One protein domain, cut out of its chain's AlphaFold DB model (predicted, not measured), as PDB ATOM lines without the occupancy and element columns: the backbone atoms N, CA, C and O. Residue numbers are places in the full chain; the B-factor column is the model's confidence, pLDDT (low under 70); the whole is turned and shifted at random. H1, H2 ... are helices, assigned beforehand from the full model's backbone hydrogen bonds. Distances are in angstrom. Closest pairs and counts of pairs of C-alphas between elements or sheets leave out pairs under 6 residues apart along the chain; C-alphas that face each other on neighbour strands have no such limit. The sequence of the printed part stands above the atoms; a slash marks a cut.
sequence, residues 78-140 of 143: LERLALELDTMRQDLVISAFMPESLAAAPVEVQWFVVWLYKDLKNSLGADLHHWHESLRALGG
ATOM      1  N   LEU A  78     -74.885 -10.914 152.473       81.19
ATOM      2  CA  LEU A  78     -75.030 -10.953 151.020       81.19
ATOM      3  C   LEU A  78     -74.819  -9.586 150.359       81.19
ATOM      4  O   LEU A  78     -74.138  -9.514 149.343       81.19
ATOM      5  N   GLU A  79     -75.336  -8.502 150.936       84.19
ATOM      6  CA  GLU A  79     -75.090  -7.141 150.432       84.19
ATOM      7  C   GLU A  79     -73.612  -6.773 150.538       84.19
ATOM      8  O   GLU A  79     -73.033  -6.213 149.606       84.19
ATOM      9  N   ARG A  80     -72.961  -7.175 151.635       84.00
ATOM     10  CA  ARG A  80     -71.520  -6.984 151.783       84.00
ATOM     11  C   ARG A  80     -70.740  -7.782 150.746       84.00
ATOM     12  O   ARG A  80     -69.830  -7.243 150.130       84.00
ATOM     13  N   LEU A  81     -71.102  -9.042 150.527       89.88
ATOM     14  CA  LEU A  81     -70.482  -9.865 149.492       89.88
ATOM     15  C   LEU A  81     -70.636  -9.235 148.101       89.88
ATOM     16  O   LEU A  81     -69.669  -9.173 147.346       89.88
ATOM     17  N   ALA A  82     -71.824  -8.716 147.785       90.25
ATOM     18  CA  ALA A  82     -72.085  -8.041 146.519       90.25
ATOM     19  C   ALA A  82     -71.190  -6.807 146.326       90.25
ATOM     20  O   ALA A  82     -70.617  -6.641 145.251       90.25
ATOM     21  N   LEU A  83     -71.016  -5.986 147.368       90.25
ATOM     22  CA  LEU A  83     -70.130  -4.819 147.343       90.25
ATOM     23  C   LEU A  83     -68.662  -5.210 147.101       90.25
ATOM     24  O   LEU A  83     -67.950  -4.558 146.336       90.25
ATOM     25  N   GLU A  84     -68.198  -6.277 147.745       92.44
ATOM     26  CA  GLU A  84     -66.822  -6.760 147.595       92.44
ATOM     27  C   GLU A  84     -66.574  -7.313 146.187       92.44
ATOM     28  O   GLU A  84     -65.560  -6.997 145.567       92.44
ATOM     29  N   LEU A  85     -67.525  -8.075 145.639       93.12
ATOM     30  CA  LEU A  85     -67.456  -8.550 144.257       93.12
ATOM     31  C   LEU A  85     -67.491  -7.393 143.252       93.12
ATOM     32  O   LEU A  85     -66.785  -7.438 142.248       93.12
ATOM     33  N   ASP A  86     -68.279  -6.350 143.510       93.25
ATOM     34  CA  ASP A  86     -68.292  -5.156 142.665       93.25
ATOM     35  C   ASP A  86     -66.960  -4.396 142.729       93.25
ATOM     36  O   ASP A  86     -66.401  -4.016 141.702       93.25
ATOM     37  N   THR A  87     -66.371  -4.290 143.921       92.19
ATOM     38  CA  THR A  87     -65.026  -3.728 144.104       92.19
ATOM     39  C   THR A  87     -63.982  -4.509 143.300       92.19
ATOM     40  O   THR A  87     -63.126  -3.909 142.651       92.19
ATOM     41  N   MET A  88     -64.069  -5.844 143.284       92.56
ATOM     42  CA  MET A  88     -63.192  -6.691 142.469       92.56
ATOM     43  C   MET A  88     -63.385  -6.467 140.962       92.56
ATOM     44  O   MET A  88     -62.401  -6.445 140.224       92.56
ATOM     45  N   ARG A  89     -64.625  -6.252 140.496       92.25
ATOM     46  CA  ARG A  89     -64.919  -5.931 139.082       92.25
ATOM     47  C   ARG A  89     -64.336  -4.602 138.636       92.25
ATOM     48  O   ARG A  89     -64.032  -4.441 137.461       92.25
ATOM     49  N   GLN A  90     -64.213  -3.654 139.555       92.81
ATOM     50  CA  GLN A  90     -63.653  -2.337 139.269       92.81
ATOM     51  C   GLN A  90     -62.116  -2.317 139.354       92.81
ATOM     52  O   GLN A  90     -61.492  -1.321 138.987       92.81
ATOM     53  N   ASP A  91     -61.481  -3.398 139.817       90.81
ATOM     54  CA  ASP A  91     -60.028  -3.491 139.918       90.81
ATOM     55  C   ASP A  91     -59.395  -3.723 138.534       90.81
ATOM     56  O   ASP A  91     -59.639  -4.738 137.882       90.81
ATOM     57  N   LEU A  92     -58.558  -2.789 138.075       87.06
ATOM     58  CA  LEU A  92     -57.955  -2.820 136.735       87.06
ATOM     59  C   LEU A  92     -57.100  -4.064 136.463       87.06
ATOM     60  O   LEU A  92     -56.936  -4.441 135.306       87.06
ATOM     61  N   VAL A  93     -56.539  -4.684 137.502       86.31
ATOM     62  CA  VAL A  93     -55.652  -5.842 137.348       86.31
ATOM     63  C   VAL A  93     -56.454  -7.137 137.379       86.31
ATOM     64  O   VAL A  93     -56.210  -8.032 136.576       86.31
ATOM     65  N   ILE A  94     -57.415  -7.242 138.300       86.56
ATOM     66  CA  ILE A  94     -58.129  -8.498 138.571       86.56
ATOM     67  C   ILE A  94     -59.413  -8.644 137.750       86.56
ATOM     68  O   ILE A  94     -59.793  -9.770 137.428       86.56
ATOM     69  N   SER A  95     -60.058  -7.543 137.358       89.06
ATOM     70  CA  SER A  95     -61.336  -7.562 136.628       89.06
ATOM     71  C   SER A  95     -61.310  -8.425 135.366       89.06
ATOM     72  O   SER A  95     -62.243  -9.191 135.135       89.06
ATOM     73  N   ALA A  96     -60.218  -8.380 134.596       88.31
ATOM     74  CA  ALA A  96     -60.045  -9.173 133.379       88.31
ATOM     75  C   ALA A  96     -60.008 -10.693 133.627       88.31
ATOM     76  O   ALA A  96     -60.282 -11.477 132.720       88.31
ATOM     77  N   PHE A  97     -59.675 -11.114 134.848       88.00
ATOM     78  CA  PHE A  97     -59.586 -12.518 135.246       88.00
ATOM     79  C   PHE A  97     -60.809 -12.995 136.025       88.00
ATOM     80  O   PHE A  97     -60.855 -14.160 136.418       88.00
ATOM     81  N   MET A  98     -61.788 -12.124 136.281       89.94
ATOM     82  CA  MET A  98     -62.938 -12.473 137.100       89.94
ATOM     83  C   MET A  98     -64.012 -13.161 136.243       89.94
ATOM     84  O   MET A  98     -64.647 -12.503 135.417       89.94
ATOM     85  N   PRO A  99     -64.247 -14.475 136.410       91.06
ATOM     86  CA  PRO A  99     -65.204 -15.171 135.569       91.06
ATOM     87  C   PRO A  99     -66.634 -14.769 135.942       91.06
ATOM     88  O   PRO A  99     -66.972 -14.646 137.122       91.06
ATOM     89  N   GLU A 100     -67.510 -14.637 134.946       88.94
ATOM     90  CA  GLU A 100     -68.931 -14.332 135.176       88.94
ATOM     91  C   GLU A 100     -69.621 -15.400 136.040       88.94
ATOM     92  O   GLU A 100     -70.501 -15.090 136.844       88.94
ATOM     93  N   SER A 101     -69.155 -16.652 135.951       93.06
ATOM     94  CA  SER A 101     -69.645 -17.775 136.754       93.06
ATOM     95  C   SER A 101     -69.425 -17.600 138.258       93.06
ATOM     96  O   SER A 101     -70.132 -18.233 139.041       93.06
ATOM     97  N   LEU A 102     -68.510 -16.720 138.685       92.56
ATOM     98  CA  LEU A 102     -68.288 -16.437 140.101       92.56
ATOM     99  C   LEU A 102     -69.533 -15.832 140.758       92.56
ATOM    100  O   LEU A 102     -69.839 -16.171 141.895       92.56
ATOM    101  N   ALA A 103     -70.291 -14.999 140.039       89.00
ATOM    102  CA  ALA A 103     -71.510 -14.391 140.574       89.00
ATOM    103  C   ALA A 103     -72.613 -15.422 140.872       89.00
ATOM    104  O   ALA A 103     -73.462 -15.189 141.729       89.00
ATOM    105  N   ALA A 104     -72.591 -16.560 140.170       91.69
ATOM    106  CA  ALA A 104     -73.535 -17.660 140.340       91.69
ATOM    107  C   ALA A 104     -72.991 -18.798 141.225       91.69
ATOM    108  O   ALA A 104     -73.699 -19.772 141.478       91.69
ATOM    109  N   ALA A 105     -71.736 -18.708 141.681       95.06
ATOM    110  CA  ALA A 105     -71.124 -19.718 142.535       95.06
ATOM    111  C   ALA A 105     -71.781 -19.747 143.932       95.06
ATOM    112  O   ALA A 105     -72.379 -18.751 144.342       95.06
ATOM    113  N   PRO A 106     -71.647 -20.843 144.702       95.75
ATOM    114  CA  PRO A 106     -72.087 -20.878 146.095       95.75
ATOM    115  C   PRO A 106     -71.487 -19.732 146.922       95.75
ATOM    116  O   PRO A 106     -70.336 -19.343 146.708       95.75
ATOM    117  N   VAL A 107     -72.254 -19.207 147.881       89.88
ATOM    118  CA  VAL A 107     -71.893 -18.026 148.693       89.88
ATOM    119  C   VAL A 107     -70.543 -18.209 149.394       89.88
ATOM    120  O   VAL A 107     -69.749 -17.276 149.486       89.88
ATOM    121  N   GLU A 108     -70.245 -19.423 149.839       88.88
ATOM    122  CA  GLU A 108     -68.994 -19.788 150.497       88.88
ATOM    123  C   GLU A 108     -67.796 -19.663 149.548       88.88
ATOM    124  O   GLU A 108     -66.737 -19.172 149.941       88.88
ATOM    125  N   VAL A 109     -67.971 -20.056 148.282       93.62
ATOM    126  CA  VAL A 109     -66.937 -19.941 147.242       93.62
ATOM    127  C   VAL A 109     -66.697 -18.475 146.901       93.62
ATOM    128  O   VAL A 109     -65.549 -18.052 146.795       93.62
ATOM    129  N   GLN A 110     -67.765 -17.685 146.780       94.31
ATOM    130  CA  GLN A 110     -67.649 -16.248 146.530       94.31
ATOM    131  C   GLN A 110     -66.864 -15.553 147.651       94.31
ATOM    132  O   GLN A 110     -65.928 -14.803 147.378       94.31
ATOM    133  N   TRP A 111     -67.181 -15.859 148.914       93.56
ATOM    134  CA  TRP A 111     -66.445 -15.332 150.063       93.56
ATOM    135  C   TRP A 111     -64.983 -15.755 150.089       93.56
ATOM    136  O   TRP A 111     -64.115 -14.934 150.379       93.56
ATOM    137  N   PHE A 112     -64.703 -17.019 149.774       93.12
ATOM    138  CA  PHE A 112     -63.337 -17.518 149.691       93.12
ATOM    139  C   PHE A 112     -62.519 -16.759 148.636       93.12
ATOM    140  O   PHE A 112     -61.391 -16.350 148.903       93.12
ATOM    141  N   VAL A 113     -63.105 -16.497 147.465       94.38
ATOM    142  CA  VAL A 113     -62.451 -15.733 146.396       94.38
ATOM    143  C   VAL A 113     -62.241 -14.266 146.789       94.38
ATOM    144  O   VAL A 113     -61.148 -13.740 146.585       94.38
ATOM    145  N   VAL A 114     -63.231 -13.617 147.413       93.56
ATOM    146  CA  VAL A 114     -63.080 -12.255 147.963       93.56
ATOM    147  C   VAL A 114     -61.953 -12.197 148.994       93.56
ATOM    148  O   VAL A 114     -61.166 -11.251 149.012       93.56
ATOM    149  N   TRP A 115     -61.857 -13.210 149.854       93.19
ATOM    150  CA  TRP A 115     -60.793 -13.298 150.845       93.19
ATOM    151  C   TRP A 115     -59.413 -13.430 150.186       93.19
ATOM    152  O   TRP A 115     -58.524 -12.644 150.513       93.19
ATOM    153  N   LEU A 116     -59.255 -14.332 149.209       91.31
ATOM    154  CA  LEU A 116     -58.008 -14.481 148.446       91.31
ATOM    155  C   LEU A 116     -57.601 -13.185 147.743       91.31
ATOM    156  O   LEU A 116     -56.434 -12.806 147.765       91.31
ATOM    157  N   TYR A 117     -58.564 -12.488 147.140       91.19
ATOM    158  CA  TYR A 117     -58.321 -11.198 146.500       91.19
ATOM    159  C   TYR A 117     -57.758 -10.172 147.487       91.19
ATOM    160  O   TYR A 117     -56.773  -9.493 147.190       91.19
ATOM    161  N   LYS A 118     -58.356 -10.070 148.678       89.12
ATOM    162  CA  LYS A 118     -57.892  -9.141 149.713       89.12
ATOM    163  C   LYS A 118     -56.511  -9.500 150.231       89.12
ATOM    164  O   LYS A 118     -55.698  -8.603 150.434       89.12
ATOM    165  N   ASP A 119     -56.254 -10.786 150.438       88.50
ATOM    166  CA  ASP A 119     -54.952 -11.271 150.883       88.50
ATOM    167  C   ASP A 119     -53.860 -10.934 149.859       88.50
ATOM    168  O   ASP A 119     -52.856 -10.312 150.204       88.50
ATOM    169  N   LEU A 120     -54.121 -11.204 148.576       86.94
ATOM    170  CA  LEU A 120     -53.226 -10.850 147.476       86.94
ATOM    171  C   LEU A 120     -52.980  -9.338 147.390       86.94
ATOM    172  O   LEU A 120     -51.850  -8.894 147.207       86.94
ATOM    173  N   LYS A 121     -54.024  -8.517 147.528       84.31
ATOM    174  CA  LYS A 121     -53.884  -7.055 147.467       84.31
ATOM    175  C   LYS A 121     -53.071  -6.513 148.642       84.31
ATOM    176  O   LYS A 121     -52.273  -5.594 148.463       84.31
ATOM    177  N   ASN A 122     -53.249  -7.093 149.825       82.00
ATOM    178  CA  ASN A 122     -52.487  -6.724 151.011       82.00
ATOM    179  C   ASN A 122     -51.020  -7.153 150.899       82.00
ATOM    180  O   ASN A 122     -50.146  -6.368 151.263       82.00
ATOM    181  N   SER A 123     -50.738  -8.347 150.369       78.75
ATOM    182  CA  SER A 123     -49.360  -8.814 150.173       78.75
ATOM    183  C   SER A 123     -48.625  -7.981 149.119       78.75
ATOM    184  O   SER A 123     -47.547  -7.462 149.395       78.75
ATOM    185  N   LEU A 124     -49.257  -7.722 147.969       70.69
ATOM    186  CA  LEU A 124     -48.705  -6.847 146.929       70.69
ATOM    187  C   LEU A 124     -48.506  -5.404 147.424       70.69
ATOM    188  O   LEU A 124     -47.520  -4.753 147.084       70.69
ATOM    189  N   GLY A 125     -49.434  -4.891 148.238       66.62
ATOM    190  CA  GLY A 125     -49.327  -3.563 148.841       66.62
ATOM    191  C   GLY A 125     -48.181  -3.448 149.850       66.62
ATOM    192  O   GLY A 125     -47.495  -2.424 149.878       66.62
ATOM    193  N   ALA A 126     -47.938  -4.494 150.642       62.50
ATOM    194  CA  ALA A 126     -46.815  -4.553 151.574       62.50
ATOM    195  C   ALA A 126     -45.463  -4.546 150.837       62.50
ATOM    196  O   ALA A 126     -44.563  -3.788 151.210       62.50
ATOM    197  N   ASP A 127     -45.353  -5.300 149.741       61.12
ATOM    198  CA  ASP A 127     -44.139  -5.344 148.919       61.12
ATOM    199  C   ASP A 127     -43.859  -4.002 148.224       61.12
ATOM    200  O   ASP A 127     -42.720  -3.531 148.208       61.12
ATOM    201  N   LEU A 128     -44.888  -3.326 147.703       59.03
ATOM    202  CA  LEU A 128     -44.739  -1.998 147.094       59.03
ATOM    203  C   LEU A 128     -44.273  -0.941 148.104       59.03
ATOM    204  O   LEU A 128     -43.477  -0.065 147.752       59.03
ATOM    205  N   HIS A 129     -44.724  -1.029 149.357       60.06
ATOM    206  CA  HIS A 129     -44.295  -0.110 150.407       60.06
ATOM    207  C   HIS A 129     -42.809  -0.307 150.753       60.06
ATOM    208  O   HIS A 129     -42.071   0.675 150.871       60.06
ATOM    209  N   HIS A 130     -42.353  -1.561 150.825       61.69
ATOM    210  CA  HIS A 130     -40.941  -1.901 151.013       61.69
ATOM    211  C   HIS A 130     -40.073  -1.435 149.827       61.69
ATOM    212  O   HIS A 130     -38.973  -0.901 150.006       61.69
ATOM    213  N   TRP A 131     -40.569  -1.580 148.595       54.91
ATOM    214  CA  TRP A 131     -39.889  -1.091 147.391       54.91
ATOM    215  C   TRP A 131     -39.785   0.438 147.345       54.91
ATOM    216  O   TRP A 131     -38.728   0.965 146.999       54.91
ATOM    217  N   HIS A 132     -40.830   1.168 147.741       55.88
ATOM    218  CA  HIS A 132     -40.795   2.632 147.825       55.88
ATOM    219  C   HIS A 132     -39.785   3.142 148.862       55.88
ATOM    220  O   HIS A 132     -39.108   4.144 148.619       55.88
ATOM    221  N   GLU A 133     -39.649   2.461 150.002       68.44
ATOM    222  CA  GLU A 133     -38.619   2.779 151.000       68.44
ATOM    223  C   GLU A 133     -37.211   2.479 150.478       68.44
ATOM    224  O   GLU A 133     -36.313   3.311 150.610       68.44
ATOM    225  N   SER A 134     -37.042   1.351 149.787       66.69
ATOM    226  CA  SER A 134     -35.773   0.964 149.164       66.69
ATOM    227  C   SER A 134     -35.336   1.956 148.075       66.69
ATOM    228  O   SER A 134     -34.173   2.346 148.013       66.69
ATOM    229  N   LEU A 135     -36.268   2.444 147.248       62.25
ATOM    230  CA  LEU A 135     -35.984   3.447 146.216       62.25
ATOM    231  C   LEU A 135     -35.670   4.831 146.806       62.25
ATOM    232  O   LEU A 135     -34.797   5.529 146.290       62.25
ATOM    233  N   ARG A 136     -36.310   5.221 147.919       66.62
ATOM    234  CA  ARG A 136     -35.938   6.445 148.656       66.62
ATOM    235  C   ARG A 136     -34.554   6.341 149.290       66.62
ATOM    236  O   ARG A 136     -33.831   7.332 149.294       66.62
ATOM    237  N   ALA A 137     -34.178   5.164 149.790       71.56
ATOM    238  CA  ALA A 137     -32.846   4.924 150.339       71.56
ATOM    239  C   ALA A 137     -31.747   4.986 149.260       71.56
ATOM    240  O   ALA A 137     -30.637   5.431 149.543       71.56
ATOM    241  N   LEU A 138     -32.060   4.597 148.019       68.88
ATOM    242  CA  LEU A 138     -31.122   4.620 146.890       68.88
ATOM    243  C   LEU A 138     -31.023   5.991 146.189       68.88
ATOM    244  O   LEU A 138     -29.979   6.311 145.632       68.88
ATOM    245  N   GLY A 139     -32.070   6.824 146.232       61.91
ATOM    246  CA  GLY A 139     -32.099   8.155 145.600       61.91
ATOM    247  C   GLY A 139     -31.463   9.298 146.409       61.91
ATOM    248  O   GLY A 139     -31.614  10.460 146.038       61.91
ATOM    249  N   GLY A 140     -30.799   8.993 147.529       53.50
ATOM    250  CA  GLY A 140     -30.352   9.959 148.539       53.50
ATOM    251  C   GLY A 140     -28.860  10.316 148.557       53.50
ATOM    252  O   GLY A 140     -28.367  10.668 149.626       53.50
TER     253      GLY A 140
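What this domain is: This is residues 78 to 140 of the 143 residues of an uncharacterized protein of Variovorax paradoxus (UniProt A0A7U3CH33). One long helix, H3, makes the longest axis, and its second half, with residues 122 to 138, sticks out as a bare arm. Near the other end of H3 a small head is formed, where the shorter helix H1 crosses the first part of H3 at a slant and the short helix H2, with the link from H1 to H2, completes the head. The printed part has 63 residues with three named helices, H1, H2 and H3 in that order along the chain, and no named strand; the class is all helix. The whole is only just loose, close to extended, with a radius of gyration of the C-alphas of 15.5 A, and the C-alphas span 52 by 19 by 16 A.

Where its parts are: H1 runs from Leu 78 to Arg 89, 12 residues and 16.4 A from first to last C-alpha; it begins with C-alpha 78 at (-75.030, -10.953, 151.020). After a short link of 10 residues comes H2, residues 100 to 104, which measures 7.7 A from first to last C-alpha. A tight link of 2 residues leads to H3, residues 107 to 138, 32 residues and 46.7 A from first to last C-alpha. H3 begins with C-alpha 107 at (-71.893, -18.026, 148.693) and ends with C-alpha 138 at (-31.122, 4.620, 146.890).

How they stand to each other: H1 and H3 touch, and their closest C-alphas, those of Glu 84 and Val 114, are 6.7 A apart. H3 touches H1 with residues 110 to 117 alone. The lines of H1 and H3 stand at a steep tilt of 46 degrees, and the two run the same way. H2 and H3 are close but not clearly touching; their closest C-alphas, those of Leu 102 and Gln 110, are 6.5 A apart. H1 and H2 are only just apart, with their closest C-alphas 8.0 A from each other. In H1 and H3 every O i to N i+4 pair is within hydrogen-bond range; in H2 0 of 1 such pairs is, while 2 of its 2 O i to N i+3 pairs are.

The domain as a whole: The outline is a rod, and the two C-alphas farthest apart, those of Pro 106 and Gly 140, are 51.9 A from each other. Residues 122 to 140, of which 122 to 138 belong to H3, stand free. Without them the body has 44 residues, spans 24 by 20 by 15 A and has a radius of gyration of 9.5 A. The printed part has no cut, and neither of the two links is long. The mean pLDDT of the printed part is 82.7, and the model's confidence is low, under 70, at residues 125 to 136 and 138 to 140.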